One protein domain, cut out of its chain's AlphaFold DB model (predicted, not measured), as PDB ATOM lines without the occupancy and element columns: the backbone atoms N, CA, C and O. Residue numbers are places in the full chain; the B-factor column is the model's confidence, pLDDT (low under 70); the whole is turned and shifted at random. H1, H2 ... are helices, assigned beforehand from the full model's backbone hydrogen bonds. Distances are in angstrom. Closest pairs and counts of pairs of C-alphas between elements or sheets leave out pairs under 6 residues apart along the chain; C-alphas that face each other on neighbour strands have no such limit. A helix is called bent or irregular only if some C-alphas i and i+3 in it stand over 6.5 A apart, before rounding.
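This is residues 9 to 100 of the 100 residues of the protein "Aminoglycoside phosphotransferase" of Streptomyces albidoflavus (UniProt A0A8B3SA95). Two long helices, H4 and H6, lie side by side and run opposite ways as a base, and H1 crosses slantwise over both as the core. H2 folds back from H1 beside H6, H3 runs on toward one end of the long axis, and H5 packs at the other end. The printed part has 92 residues with six named helices, H1 to H6 in chain order, and no named strand: all helix. It is compact, with a radius of gyration of the C-alphas of 13.0 A, and elongated, spanning 39 by 25 by 18 A.

H6, residues 81 to 99, touches H4, residues 46 to 58, at a shallow tilt of 13 degrees, opposite ways; their closest C-alphas, of Asp 46 and Tyr 99, are 5.1 A apart. The hub is H1, residues 9 to 23, touching the five other helices. It touches H4 at a steep tilt of 53 degrees, closest at C-alphas 13 and 53, 4.5 A. With residues 17 to 22 alone it touches H6, closest at C-alphas 21 and 84, 5.7 A. H2, residues 25 to 29, touches H6, closest at C-alphas 25 and 91, 5.3 A. H3, residues 31 to 37, touches H1, closest at C-alphas 16 and 31, 5.7 A. H5, residues 64 to 73, touches H6, closest at C-alphas 65 and 81, 5.2 A; H3 and H5 are apart. Every O i to N i+4 pair is within hydrogen-bond range in H1, H2, H3, H4 and H6, and 3 of 6 are in H5.

H6 is 26.8 A long and ends at C-alpha 99 (37.757, -10.512, -57.173). H1, 20.0 A, begins at C-alpha 9 (32.394, 0.628, -52.131). H4 measures 17.9 A. H5, 16.2 A, is irregular: C-alphas 67 and 70 are 7.4 A apart.

The two C-alphas farthest apart, of Glu 44 and Trp 73, are 39.5 A apart. The printed part has no cut and no long link. No printed residue is under 70 in pLDDT.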
ATOM      1  N   ASP A   9      31.168   1.361 -51.810       96.38
ATOM      2  CA  ASP A   9      32.394   0.628 -52.131       96.38
ATOM      3  C   ASP A   9      33.668   1.443 -51.926       96.38
ATOM      4  O   ASP A   9      34.683   0.869 -51.535       96.38
ATOM      5  N   LEU A  10      33.626   2.764 -52.128       96.25
ATOM      6  CA  LEU A  10      34.777   3.626 -51.872       96.25
ATOM      7  C   LEU A  10      35.078   3.718 -50.368       96.25
ATOM      8  O   LEU A  10      36.224   3.536 -49.957       96.25
ATOM      9  N   ASP A  11      34.059   3.927 -49.533       97.00
ATOM     10  CA  ASP A  11      34.224   3.956 -48.072       97.00
ATOM     11  C   ASP A  11      34.668   2.588 -47.532       97.00
ATOM     12  O   ASP A  11      35.520   2.489 -46.639       97.00
ATOM     13  N   VAL A  12      34.117   1.511 -48.100       98.12
ATOM     14  CA  VAL A  12      34.495   0.137 -47.762       98.12
ATOM     15  C   VAL A  12      35.926  -0.157 -48.202       98.12
ATOM     16  O   VAL A  12      36.656  -0.806 -47.449       98.12
ATOM     17  N   ALA A  13      36.353   0.329 -49.368       98.12
ATOM     18  CA  ALA A  13      37.730   0.223 -49.833       98.12
ATOM     19  C   ALA A  13      38.690   0.916 -48.863       98.12
ATOM     20  O   ALA A  13      39.605   0.261 -48.362       98.12
ATOM     21  N   HIS A  14      38.397   2.165 -48.497       97.38
ATOM     22  CA  HIS A  14      39.205   2.938 -47.556       97.38
ATOM     23  C   HIS A  14      39.366   2.235 -46.202       97.38
ATOM     24  O   HIS A  14      40.475   2.063 -45.683       97.38
ATOM     25  N   CYS A  15      38.255   1.750 -45.637       98.06
ATOM     26  CA  CYS A  15      38.281   0.996 -44.386       98.06
ATOM     27  C   CYS A  15      39.066  -0.319 -44.522       98.06
ATOM     28  O   CYS A  15      39.836  -0.680 -43.627       98.06
ATOM     29  N   SER A  16      38.899  -1.033 -45.640       98.62
ATOM     30  CA  SER A  16      39.577  -2.310 -45.892       98.62
ATOM     31  C   SER A  16      41.092  -2.127 -45.989       98.62
ATOM     32  O   SER A  16      41.830  -2.858 -45.323       98.62
ATOM     33  N   THR A  17      41.567  -1.127 -46.737       98.56
ATOM     34  CA  THR A  17      42.998  -0.819 -46.873       98.56
ATOM     35  C   THR A  17      43.607  -0.403 -45.538       98.56
ATOM     36  O   THR A  17      44.633  -0.953 -45.129       98.56
ATOM     37  N   ALA A  18      42.957   0.502 -44.796       97.56
ATOM     38  CA  ALA A  18      43.440   0.921 -43.481       97.56
ATOM     39  C   ALA A  18      43.568  -0.271 -42.513       97.56
ATOM     40  O   ALA A  18      44.586  -0.423 -41.830       97.56
ATOM     41  N   LEU A  19      42.573  -1.165 -42.491       98.56
ATOM     42  CA  LEU A  19      42.617  -2.388 -41.687       98.56
ATOM     43  C   LEU A  19      43.708  -3.357 -42.159       98.56
ATOM     44  O   LEU A  19      44.405  -3.927 -41.316       98.56
ATOM     45  N   ALA A  20      43.896  -3.525 -43.469       98.62
ATOM     46  CA  ALA A  20      44.955  -4.364 -44.024       98.62
ATOM     47  C   ALA A  20      46.344  -3.882 -43.582       98.62
ATOM     48  O   ALA A  20      47.144  -4.670 -43.072       98.62
ATOM     49  N   LEU A  21      46.606  -2.578 -43.694       98.25
ATOM     50  CA  LEU A  21      47.898  -1.991 -43.346       98.25
ATOM     51  C   LEU A  21      48.140  -1.996 -41.830       98.25
ATOM     52  O   LEU A  21      49.199  -2.435 -41.376       98.25
ATOM     53  N   LEU A  22      47.160  -1.591 -41.019       97.75
ATOM     54  CA  LEU A  22      47.346  -1.421 -39.570       97.75
ATOM     55  C   LEU A  22      47.187  -2.723 -38.767       97.75
ATOM     56  O   LEU A  22      47.850  -2.906 -37.736       97.75
ATOM     57  N   HIS A  23      46.344  -3.643 -39.242       97.75
ATOM     58  CA  HIS A  23      45.946  -4.856 -38.515       97.75
ATOM     59  C   HIS A  23      46.200  -6.164 -39.284       97.75
ATOM     60  O   HIS A  23      46.037  -7.242 -38.712       97.75
ATOM     61  N   GLY A  24      46.667  -6.088 -40.532       98.25
ATOM     62  CA  GLY A  24      47.036  -7.233 -41.365       98.25
ATOM     63  C   GLY A  24      45.992  -7.570 -42.433       98.25
ATOM     64  O   GLY A  24      44.803  -7.311 -42.267       98.25
ATOM     65  N   VAL A  25      46.443  -8.206 -43.518       98.69
ATOM     66  CA  VAL A  25      45.673  -8.464 -44.753       98.69
ATOM     67  C   VAL A  25      44.300  -9.088 -44.492       98.69
ATOM     68  O   VAL A  25      43.289  -8.603 -44.991       98.69
ATOM     69  N   LEU A  26      44.228 -10.111 -43.635       98.56
ATOM     70  CA  LEU A  26      42.962 -10.772 -43.300       98.56
ATOM     71  C   LEU A  26      41.951  -9.840 -42.613       98.56
ATOM     72  O   LEU A  26      40.744 -10.077 -42.685       98.56
ATOM     73  N   ALA A  27      42.405  -8.813 -41.889       98.62
ATOM     74  CA  ALA A  27      41.508  -7.825 -41.300       98.62
ATOM     75  C   ALA A  27      40.819  -7.001 -42.394       98.62
ATOM     76  O   ALA A  27      39.594  -6.900 -42.364       98.62
ATOM     77  N   GLY A  28      41.586  -6.521 -43.380       98.50
ATOM     78  CA  GLY A  28      41.059  -5.802 -44.540       98.50
ATOM     79  C   GLY A  28      40.142  -6.662 -45.409       98.50
ATOM     80  O   GLY A  28      38.990  -6.299 -45.627       98.50
ATOM     81  N   MET A  29      40.590  -7.859 -45.804       98.62
ATOM     82  CA  MET A  29      39.827  -8.740 -46.709       98.62
ATOM     83  C   MET A  29      38.460  -9.174 -46.167       98.62
ATOM     84  O   MET A  29      37.552  -9.453 -46.942       98.62
ATOM     85  N   ARG A  30      38.293  -9.234 -44.842       98.38
ATOM     86  CA  ARG A  30      37.018  -9.613 -44.206       98.38
ATOM     87  C   ARG A  30      36.117  -8.417 -43.893       98.38
ATOM     88  O   ARG A  30      35.052  -8.613 -43.309       98.38
ATOM     89  N   PHE A  31      36.561  -7.185 -44.136       98.56
ATOM     90  CA  PHE A  31      35.780  -6.007 -43.759       98.56
ATOM     91  C   PHE A  31      34.496  -5.905 -44.583       98.56
ATOM     92  O   PHE A  31      33.432  -5.725 -44.001       98.56
ATOM     93  N   ALA A  32      34.581  -6.127 -45.898       97.50
ATOM     94  CA  ALA A  32      33.431  -6.124 -46.805       97.50
ATOM     95  C   ALA A  32      32.317  -7.078 -46.339       97.50
ATOM     96  O   ALA A  32      31.172  -6.667 -46.179       97.50
ATOM     97  N   ASP A  33      32.683  -8.319 -46.006       97.44
ATOM     98  CA  ASP A  33      31.732  -9.331 -45.528       97.44
ATOM     99  C   ASP A  33      31.054  -8.903 -44.222       97.44
ATOM    100  O   ASP A  33      29.853  -9.098 -44.035       97.44
ATOM    101  N   ARG A  34      31.811  -8.284 -43.305       98.31
ATOM    102  CA  ARG A  34      31.259  -7.768 -42.043       98.31
ATOM    103  C   ARG A  34      30.372  -6.549 -42.246       98.31
ATOM    104  O   ARG A  34      29.387  -6.414 -41.530       98.31
ATOM    105  N   TYR A  35      30.724  -5.678 -43.186       98.31
ATOM    106  CA  TYR A  35      29.922  -4.515 -43.545       98.31
ATOM    107  C   TYR A  35      28.554  -4.954 -44.077       98.31
ATOM    108  O   TYR A  35      27.529  -4.493 -43.576       98.31
ATOM    109  N   VAL A  36      28.531  -5.929 -44.992       97.94
ATOM    110  CA  VAL A  36      27.287  -6.515 -45.519       97.94
ATOM    111  C   VAL A  36      26.495  -7.235 -44.429       97.94
ATOM    112  O   VAL A  36      25.295  -7.013 -44.285       97.94
ATOM    113  N   ALA A  37      27.155  -8.036 -43.585       98.31
ATOM    114  CA  ALA A  37      26.494  -8.712 -42.464       98.31
ATOM    115  C   ALA A  37      25.866  -7.739 -41.445       98.31
ATOM    116  O   ALA A  37      24.932  -8.110 -40.735       98.31
ATOM    117  N   ALA A  38      26.361  -6.501 -41.372       98.31
ATOM    118  CA  ALA A  38      25.806  -5.433 -40.542       98.31
ATOM    119  C   ALA A  38      24.671  -4.640 -41.228       98.31
ATOM    120  O   ALA A  38      24.180  -3.670 -40.652       98.31
ATOM    121  N   GLY A  39      24.242  -5.043 -42.429       98.31
ATOM    122  CA  GLY A  39      23.177  -4.394 -43.198       98.31
ATOM    123  C   GLY A  39      23.663  -3.336 -44.189       98.31
ATOM    124  O   GLY A  39      22.839  -2.635 -44.773       98.31
ATOM    125  N   GLY A  40      24.978  -3.202 -44.375       97.62
ATOM    126  CA  GLY A  40      25.544  -2.386 -45.440       97.62
ATOM    127  C   GLY A  40      25.324  -3.013 -46.818       97.62
ATOM    128  O   GLY A  40      25.173  -4.225 -46.954       97.62
ATOM    129  N   THR A  41      25.336  -2.180 -47.849       96.75
ATOM    130  CA  THR A  41      25.226  -2.608 -49.248       96.75
ATOM    131  C   THR A  41      26.417  -2.094 -50.033       96.75
ATOM    132  O   THR A  41      26.759  -0.917 -49.937       96.75
ATOM    133  N   VAL A  42      27.029  -2.988 -50.795       95.56
ATOM    134  CA  VAL A  42      28.072  -2.712 -51.787       95.56
ATOM    135  C   VAL A  42      27.551  -3.158 -53.152       95.56
ATOM    136  O   VAL A  42      26.466  -3.742 -53.221       95.56
ATOM    137  N   ASP A  43      28.288  -2.861 -54.215       96.31
ATOM    138  CA  ASP A  43      27.986  -3.374 -55.554       96.31
ATOM    139  C   ASP A  43      27.874  -4.918 -55.563       96.31
ATOM    140  O   ASP A  43      28.375  -5.590 -54.665       96.31
ATOM    141  N   GLU A  44      27.183  -5.497 -56.539       94.00
ATOM    142  CA  GLU A  44      27.131  -6.960 -56.704       94.00
ATOM    143  C   GLU A  44      28.232  -7.461 -57.657       94.00
ATOM    144  O   GLU A  44      28.492  -8.663 -57.718       94.00
ATOM    145  N   ASP A  45      28.869  -6.554 -58.406       95.50
ATOM    146  CA  ASP A  45      29.932  -6.858 -59.358       95.50
ATOM    147  C   ASP A  45      31.312  -6.929 -58.677       95.50
ATOM    148  O   ASP A  45      31.852  -5.932 -58.181       95.50
ATOM    149  N   ASP A  46      31.939  -8.106 -58.734       95.25
ATOM    150  CA  ASP A  46      33.308  -8.324 -58.258       95.25
ATOM    151  C   ASP A  46      34.318  -7.378 -58.936       95.25
ATOM    152  O   ASP A  46      35.272  -6.920 -58.296       95.25
ATOM    153  N   ALA A  47      34.090  -6.982 -60.194       96.62
ATOM    154  CA  ALA A  47      34.958  -6.024 -60.875       96.62
ATOM    155  C   ALA A  47      34.888  -4.625 -60.240       96.62
ATOM    156  O   ALA A  47      35.914  -3.941 -60.133       96.62
ATOM    157  N   ALA A  48      33.709  -4.201 -59.769       96.25
ATOM    158  CA  ALA A  48      33.555  -2.950 -59.027       96.25
ATOM    159  C   ALA A  48      34.270  -3.038 -57.671       96.25
ATOM    160  O   ALA A  48      34.986  -2.108 -57.277       96.25
ATOM    161  N   HIS A  49      34.164  -4.184 -56.991       96.44
ATOM    162  CA  HIS A  49      34.878  -4.426 -55.741       96.44
ATOM    163  C   HIS A  49      36.393  -4.339 -55.890       96.44
ATOM    164  O   HIS A  49      37.047  -3.704 -55.048       96.44
ATOM    165  N   LEU A  50      36.936  -4.973 -56.934       98.12
ATOM    166  CA  LEU A  50      38.354  -4.933 -57.261       98.12
ATOM    167  C   LEU A  50      38.784  -3.508 -57.609       98.12
ATOM    168  O   LEU A  50      39.772  -3.029 -57.056       98.12
ATOM    169  N   HIS A  51      38.026  -2.811 -58.462       97.81
ATOM    170  CA  HIS A  51      38.335  -1.449 -58.895       97.81
ATOM    171  C   HIS A  51      38.531  -0.492 -57.714       97.81
ATOM    172  O   HIS A  51      39.586   0.135 -57.601       97.81
ATOM    173  N   TRP A  52      37.547  -0.399 -56.812       98.00
ATOM    174  CA  TRP A  52      37.600   0.564 -55.708       98.00
ATOM    175  C   TRP A  52      38.683   0.229 -54.681       98.00
ATOM    176  O   TRP A  52      39.397   1.123 -54.226       98.00
ATOM    177  N   ARG A  53      38.860  -1.058 -54.348       98.19
ATOM    178  CA  ARG A  53      39.890  -1.496 -53.387       98.19
ATOM    179  C   ARG A  53      41.297  -1.355 -53.944       98.19
ATOM    180  O   ARG A  53      42.195  -0.960 -53.204       98.19
ATOM    181  N   LEU A  54      41.484  -1.630 -55.232       98.25
ATOM    182  CA  LEU A  54      42.758  -1.416 -55.907       98.25
ATOM    183  C   LEU A  54      43.093   0.078 -55.975       98.25
ATOM    184  O   LEU A  54      44.216   0.460 -55.655       98.25
ATOM    185  N   LEU A  55      42.122   0.919 -56.347       97.69
ATOM    186  CA  LEU A  55      42.307   2.367 -56.440       97.69
ATOM    187  C   LEU A  55      42.743   2.973 -55.097       97.69
ATOM    188  O   LEU A  55      43.721   3.719 -55.057       97.69
ATOM    189  N   ASP A  56      42.055   2.627 -54.007       97.62
ATOM    190  CA  ASP A  56      42.390   3.124 -52.669       97.62
ATOM    191  C   ASP A  56      43.751   2.585 -52.182       97.62
ATOM    192  O   ASP A  56      44.603   3.361 -51.744       97.62
ATOM    193  N   ALA A  57      44.024   1.284 -52.362       97.88
ATOM    194  CA  ALA A  57      45.301   0.676 -51.983       97.88
ATOM    195  C   ALA A  57      46.500   1.297 -52.719       97.88
ATOM    196  O   ALA A  57      47.534   1.577 -52.105       97.88
ATOM    197  N   LEU A  58      46.370   1.570 -54.022       96.88
ATOM    198  CA  LEU A  58      47.424   2.214 -54.810       96.88
ATOM    199  C   LEU A  58      47.706   3.654 -54.363       96.88
ATOM    200  O   LEU A  58      48.828   4.125 -54.545       96.88
ATOM    201  N   GLY A  59      46.755   4.327 -53.707       96.00
ATOM    202  CA  GLY A  59      46.978   5.634 -53.078       96.00
ATOM    203  C   GLY A  59      48.038   5.616 -51.967       96.00
ATOM    204  O   GLY A  59      48.608   6.657 -51.638       96.00
ATOM    205  N   HIS A  60      48.344   4.436 -51.422       95.19
ATOM    206  CA  HIS A  60      49.414   4.230 -50.450       95.19
ATOM    207  C   HIS A  60      50.750   3.829 -51.087       95.19
ATOM    208  O   HIS A  60      51.762   3.811 -50.394       95.19
ATOM    209  N   ALA A  61      50.801   3.513 -52.382       93.81
ATOM    210  CA  ALA A  61      52.041   3.124 -53.043       93.81
ATOM    211  C   ALA A  61      52.882   4.350 -53.468       93.81
ATOM    212  O   ALA A  61      52.336   5.398 -53.812       93.81
ATOM    213  N   PRO A  62      54.226   4.240 -53.487       90.88
ATOM    214  CA  PRO A  62      55.036   3.158 -52.911       90.88
ATOM    215  C   PRO A  62      55.235   3.301 -51.389       90.88
ATOM    216  O   PRO A  62      55.840   2.445 -50.755       90.88
ATOM    217  N   ASP A  63      54.765   4.403 -50.806       92.06
ATOM    218  CA  ASP A  63      55.074   4.827 -49.444       92.06
ATOM    219  C   ASP A  63      53.902   4.559 -48.485       92.06
ATOM    220  O   ASP A  63      53.215   5.471 -48.002       92.06
ATOM    221  N   ALA A  64      53.671   3.271 -48.217       93.19
ATOM    222  CA  ALA A  64      52.580   2.830 -47.354       93.19
ATOM    223  C   ALA A  64      52.788   3.267 -45.897       93.19
ATOM    224  O   ALA A  64      51.834   3.329 -45.118       93.19
ATOM    225  N   GLU A  65      54.024   3.598 -45.508       92.31
ATOM    226  CA  GLU A  65      54.357   3.900 -44.123       92.31
ATOM    227  C   GLU A  65      53.770   5.207 -43.599       92.31
ATOM    228  O   GLU A  65      53.590   5.345 -42.384       92.31
ATOM    229  N   LYS A  66      53.372   6.121 -44.494       91.38
ATOM    230  CA  LYS A  66      52.669   7.360 -44.134       91.38
ATOM    231  C   LYS A  66      51.458   7.112 -43.236       91.38
ATOM    232  O   LYS A  66      51.230   7.881 -42.303       91.38
ATOM    233  N   VAL A  67      50.719   6.021 -43.466       92.69
ATOM    234  CA  VAL A  67      49.536   5.683 -42.655       92.69
ATOM    235  C   VAL A  67      49.904   5.346 -41.209       92.69
ATOM    236  O   VAL A  67      49.090   5.538 -40.312       92.69
ATOM    237  N   ALA A  68      51.126   4.859 -40.967       94.12
ATOM    238  CA  ALA A  68      51.582   4.369 -39.672       94.12
ATOM    239  C   ALA A  68      52.308   5.416 -38.821       94.12
ATOM    240  O   ALA A  68      52.459   5.191 -37.620       94.12
ATOM    241  N   VAL A  69      52.738   6.549 -39.393       93.62
ATOM    242  CA  VAL A  69      53.524   7.570 -38.672       93.62
ATOM    243  C   VAL A  69      52.862   7.997 -37.351       93.62
ATOM    244  O   VAL A  69      53.527   7.893 -36.316       93.62
ATOM    245  N   PRO A  70      51.568   8.381 -37.310       94.38
ATOM    246  CA  PRO A  70      50.925   8.762 -36.052       94.38
ATOM    247  C   PRO A  70      50.808   7.590 -35.068       94.38
ATOM    248  O   PRO A  70      50.957   7.768 -33.862       94.38
ATOM    249  N   TRP A  71      50.587   6.370 -35.564       96.31
ATOM    250  CA  TRP A  71      50.447   5.175 -34.726       96.31
ATOM    251  C   TRP A  71      51.765   4.756 -34.081       96.31
ATOM    252  O   TRP A  71      51.775   4.329 -32.925       96.31
ATOM    253  N   ARG A  72      52.887   4.923 -34.789       95.81
ATOM    254  CA  ARG A  72      54.223   4.688 -34.229       95.81
ATOM    255  C   ARG A  72      54.502   5.618 -33.049       95.81
ATOM    256  O   ARG A  72      55.040   5.156 -32.047       95.81
ATOM    257  N   TRP A  73      54.072   6.881 -33.117       95.69
ATOM    258  CA  TRP A  73      54.180   7.823 -31.989       95.69
ATOM    259  C   TRP A  73      53.337   7.409 -30.777       95.69
ATOM    260  O   TRP A  73      53.690   7.734 -29.647       95.69
ATOM    261  N   LEU A  74      52.265   6.647 -31.000       96.44
ATOM    262  CA  LEU A  74      51.409   6.080 -29.956       96.44
ATOM    263  C   LEU A  74      51.852   4.676 -29.498       96.44
ATOM    264  O   LEU A  74      51.121   4.011 -28.767       96.44
ATOM    265  N   GLY A  75      53.039   4.217 -29.908       96.81
ATOM    266  CA  GLY A  75      53.649   2.975 -29.422       96.81
ATOM    267  C   GLY A  75      53.495   1.755 -30.334       96.81
ATOM    268  O   GLY A  75      53.979   0.683 -29.979       96.81
ATOM    269  N   ARG A  76      52.885   1.885 -31.522       97.06
ATOM    270  CA  ARG A  76      52.830   0.804 -32.531       97.06
ATOM    271  C   ARG A  76      54.130   0.701 -33.333       97.06
ATOM    272  O   ARG A  76      54.142   0.891 -34.548       97.06
ATOM    273  N   SER A  77      55.243   0.436 -32.650       96.88
ATOM    274  CA  SER A  77      56.568   0.282 -33.277       96.88
ATOM    275  C   SER A  77      56.674  -0.935 -34.206       96.88
ATOM    276  O   SER A  77      57.597  -1.001 -35.011       96.88
ATOM    277  N   ASP A  78      55.709  -1.859 -34.142       96.81
ATOM    278  CA  ASP A  78      55.567  -3.009 -35.042       96.81
ATOM    279  C   ASP A  78      55.216  -2.624 -36.490       96.81
ATOM    280  O   ASP A  78      55.418  -3.419 -37.407       96.81
ATOM    281  N   LEU A  79      54.698  -1.413 -36.717       97.69
ATOM    282  CA  LEU A  79      54.317  -0.912 -38.039       97.69
ATOM    283  C   LEU A  79      55.523  -0.313 -38.782       97.69
ATOM    284  O   LEU A  79      55.559   0.890 -39.072       97.69
ATOM    285  N   THR A  80      56.531  -1.143 -39.052       97.12
ATOM    286  CA  THR A  80      57.726  -0.738 -39.811       97.12
ATOM    287  C   THR A  80      57.401  -0.536 -41.299       97.12
ATOM    288  O   THR A  80      56.406  -1.091 -41.783       97.12
ATOM    289  N   PRO A  81      58.220   0.229 -42.046       96.50
ATOM    290  CA  PRO A  81      58.057   0.364 -43.494       96.50
ATOM    291  C   PRO A  81      57.977  -0.990 -44.207       96.50
ATOM    292  O   PRO A  81      57.067  -1.214 -44.997       96.50
ATOM    293  N   GLU A  82      58.844  -1.937 -43.850       97.06
ATOM    294  CA  GLU A  82      58.903  -3.271 -44.461       97.06
ATOM    295  C   GLU A  82      57.622  -4.075 -44.204       97.06
ATOM    296  O   GLU A  82      57.110  -4.746 -45.101       97.06
ATOM    297  N   VAL A  83      57.071  -3.994 -42.986       97.81
ATOM    298  CA  VAL A  83      55.802  -4.655 -42.646       97.81
ATOM    299  C   VAL A  83      54.653  -4.079 -43.467       97.81
ATOM    300  O   VAL A  83      53.790  -4.839 -43.910       97.81
ATOM    301  N   LEU A  84      54.624  -2.762 -43.668       98.06
ATOM    302  CA  LEU A  84      53.543  -2.086 -44.385       98.06
ATOM    303  C   LEU A  84      53.629  -2.305 -45.892       98.06
ATOM    304  O   LEU A  84      52.603  -2.607 -46.495       98.06
ATOM    305  N   THR A  85      54.827  -2.250 -46.472       97.50
ATOM    306  CA  THR A  85      55.052  -2.603 -47.879       97.50
ATOM    307  C   THR A  85      54.601  -4.033 -48.151       97.50
ATOM    308  O   THR A  85      53.762  -4.253 -49.021       97.50
ATOM    309  N   ARG A  86      55.047  -4.996 -47.334       98.06
ATOM    310  CA  ARG A  86      54.643  -6.399 -47.486       98.06
ATOM    311  C   ARG A  86      53.128  -6.579 -47.354       98.06
ATOM    312  O   ARG A  86      52.526  -7.297 -48.141       98.06
ATOM    313  N   ARG A  87      52.492  -5.931 -46.370       98.50
ATOM    314  CA  ARG A  87      51.028  -6.001 -46.201       98.50
ATOM    315  C   ARG A  87      50.281  -5.392 -47.382       98.50
ATOM    316  O   ARG A  87      49.233  -5.921 -47.731       98.50
ATOM    317  N   LEU A  88      50.787  -4.308 -47.970       98.56
ATOM    318  CA  LEU A  88      50.193  -3.709 -49.161       98.56
ATOM    319  C   LEU A  88      50.263  -4.684 -50.343       98.56
ATOM    320  O   LEU A  88      49.238  -4.962 -50.954       98.56
ATOM    321  N   GLU A  89      51.437  -5.253 -50.618       98.38
ATOM    322  CA  GLU A  89      51.640  -6.218 -51.708       98.38
ATOM    323  C   GLU A  89      50.788  -7.485 -51.531       98.38
ATOM    324  O   GLU A  89      50.095  -7.907 -52.456       98.38
ATOM    325  N   GLU A  90      50.773  -8.064 -50.327       98.75
ATOM    326  CA  GLU A  90      49.948  -9.236 -50.007       98.75
ATOM    327  C   GLU A  90      48.445  -8.925 -50.084       98.75
ATOM    328  O   GLU A  90      47.660  -9.778 -50.495       98.75
ATOM    329  N   TYR A  91      48.026  -7.716 -49.695       98.75
ATOM    330  CA  TYR A  91      46.633  -7.288 -49.826       98.75
ATOM    331  C   TYR A  91      46.232  -7.141 -51.292       98.75
ATOM    332  O   TYR A  91      45.182  -7.649 -51.672       98.75
ATOM    333  N   LEU A  92      47.080  -6.533 -52.124       98.50
ATOM    334  CA  LEU A  92      46.852  -6.443 -53.568       98.50
ATOM    335  C   LEU A  92      46.711  -7.833 -54.197       98.50
ATOM    336  O   LEU A  92      45.752  -8.064 -54.929       98.50
ATOM    337  N   ALA A  93      47.600  -8.773 -53.867       98.69
ATOM    338  CA  ALA A  93      47.493 -10.157 -54.335       98.69
ATOM    339  C   ALA A  93      46.169 -10.809 -53.901       98.69
ATOM    340  O   ALA A  93      45.452 -11.357 -54.731       98.69
ATOM    341  N   ALA A  94      45.788 -10.665 -52.626       98.69
ATOM    342  CA  ALA A  94      44.539 -11.220 -52.107       98.69
ATOM    343  C   ALA A  94      43.279 -10.603 -52.745       98.69
ATOM    344  O   ALA A  94      42.255 -11.280 -52.842       98.69
ATOM    345  N   LEU A  95      43.328  -9.333 -53.167       98.44
ATOM    346  CA  LEU A  95      42.237  -8.704 -53.914       98.44
ATOM    347  C   LEU A  95      42.057  -9.358 -55.284       98.44
ATOM    348  O   LEU A  95      40.928  -9.683 -55.638       98.44
ATOM    349  N   PHE A  96      43.148  -9.586 -56.018       98.44
ATOM    350  CA  PHE A  96      43.094 -10.283 -57.304       98.44
ATOM    351  C   PHE A  96      42.666 -11.743 -57.150       98.44
ATOM    352  O   PHE A  96      41.829 -12.201 -57.916       98.44
ATOM    353  N   ASP A  97      43.152 -12.452 -56.131       98.38
ATOM    354  CA  ASP A  97      42.742 -13.841 -55.884       98.38
ATOM    355  C   ASP A  97      41.237 -13.974 -55.586       98.38
ATOM    356  O   ASP A  97      40.645 -15.023 -55.843       98.38
ATOM    357  N   ARG A  98      40.619 -12.939 -54.996       97.50
ATOM    358  CA  ARG A  98      39.206 -12.959 -54.595       97.50
ATOM    359  C   ARG A  98      38.256 -12.399 -55.653       97.50
ATOM    360  O   ARG A  98      37.154 -12.921 -55.768       97.50
ATOM    361  N   TYR A  99      38.646 -11.322 -56.330       96.81
ATOM    362  CA  TYR A  99      37.757 -10.512 -57.173       96.81
ATOM    363  C   TYR A  99      38.230 -10.391 -58.635       96.81
ATOM    364  O   TYR A  99      37.593  -9.686 -59.416       96.81
ATOM    365  N   GLY A 100      39.384 -10.976 -58.980       91.31
ATOM    366  CA  GLY A 100      39.994 -10.917 -60.314       91.31
ATOM    367  C   GLY A 100      39.686 -12.106 -61.214       91.31
ATOM    368  O   GLY A 100      39.033 -13.071 -60.763       91.31
TER     369      GLY A 100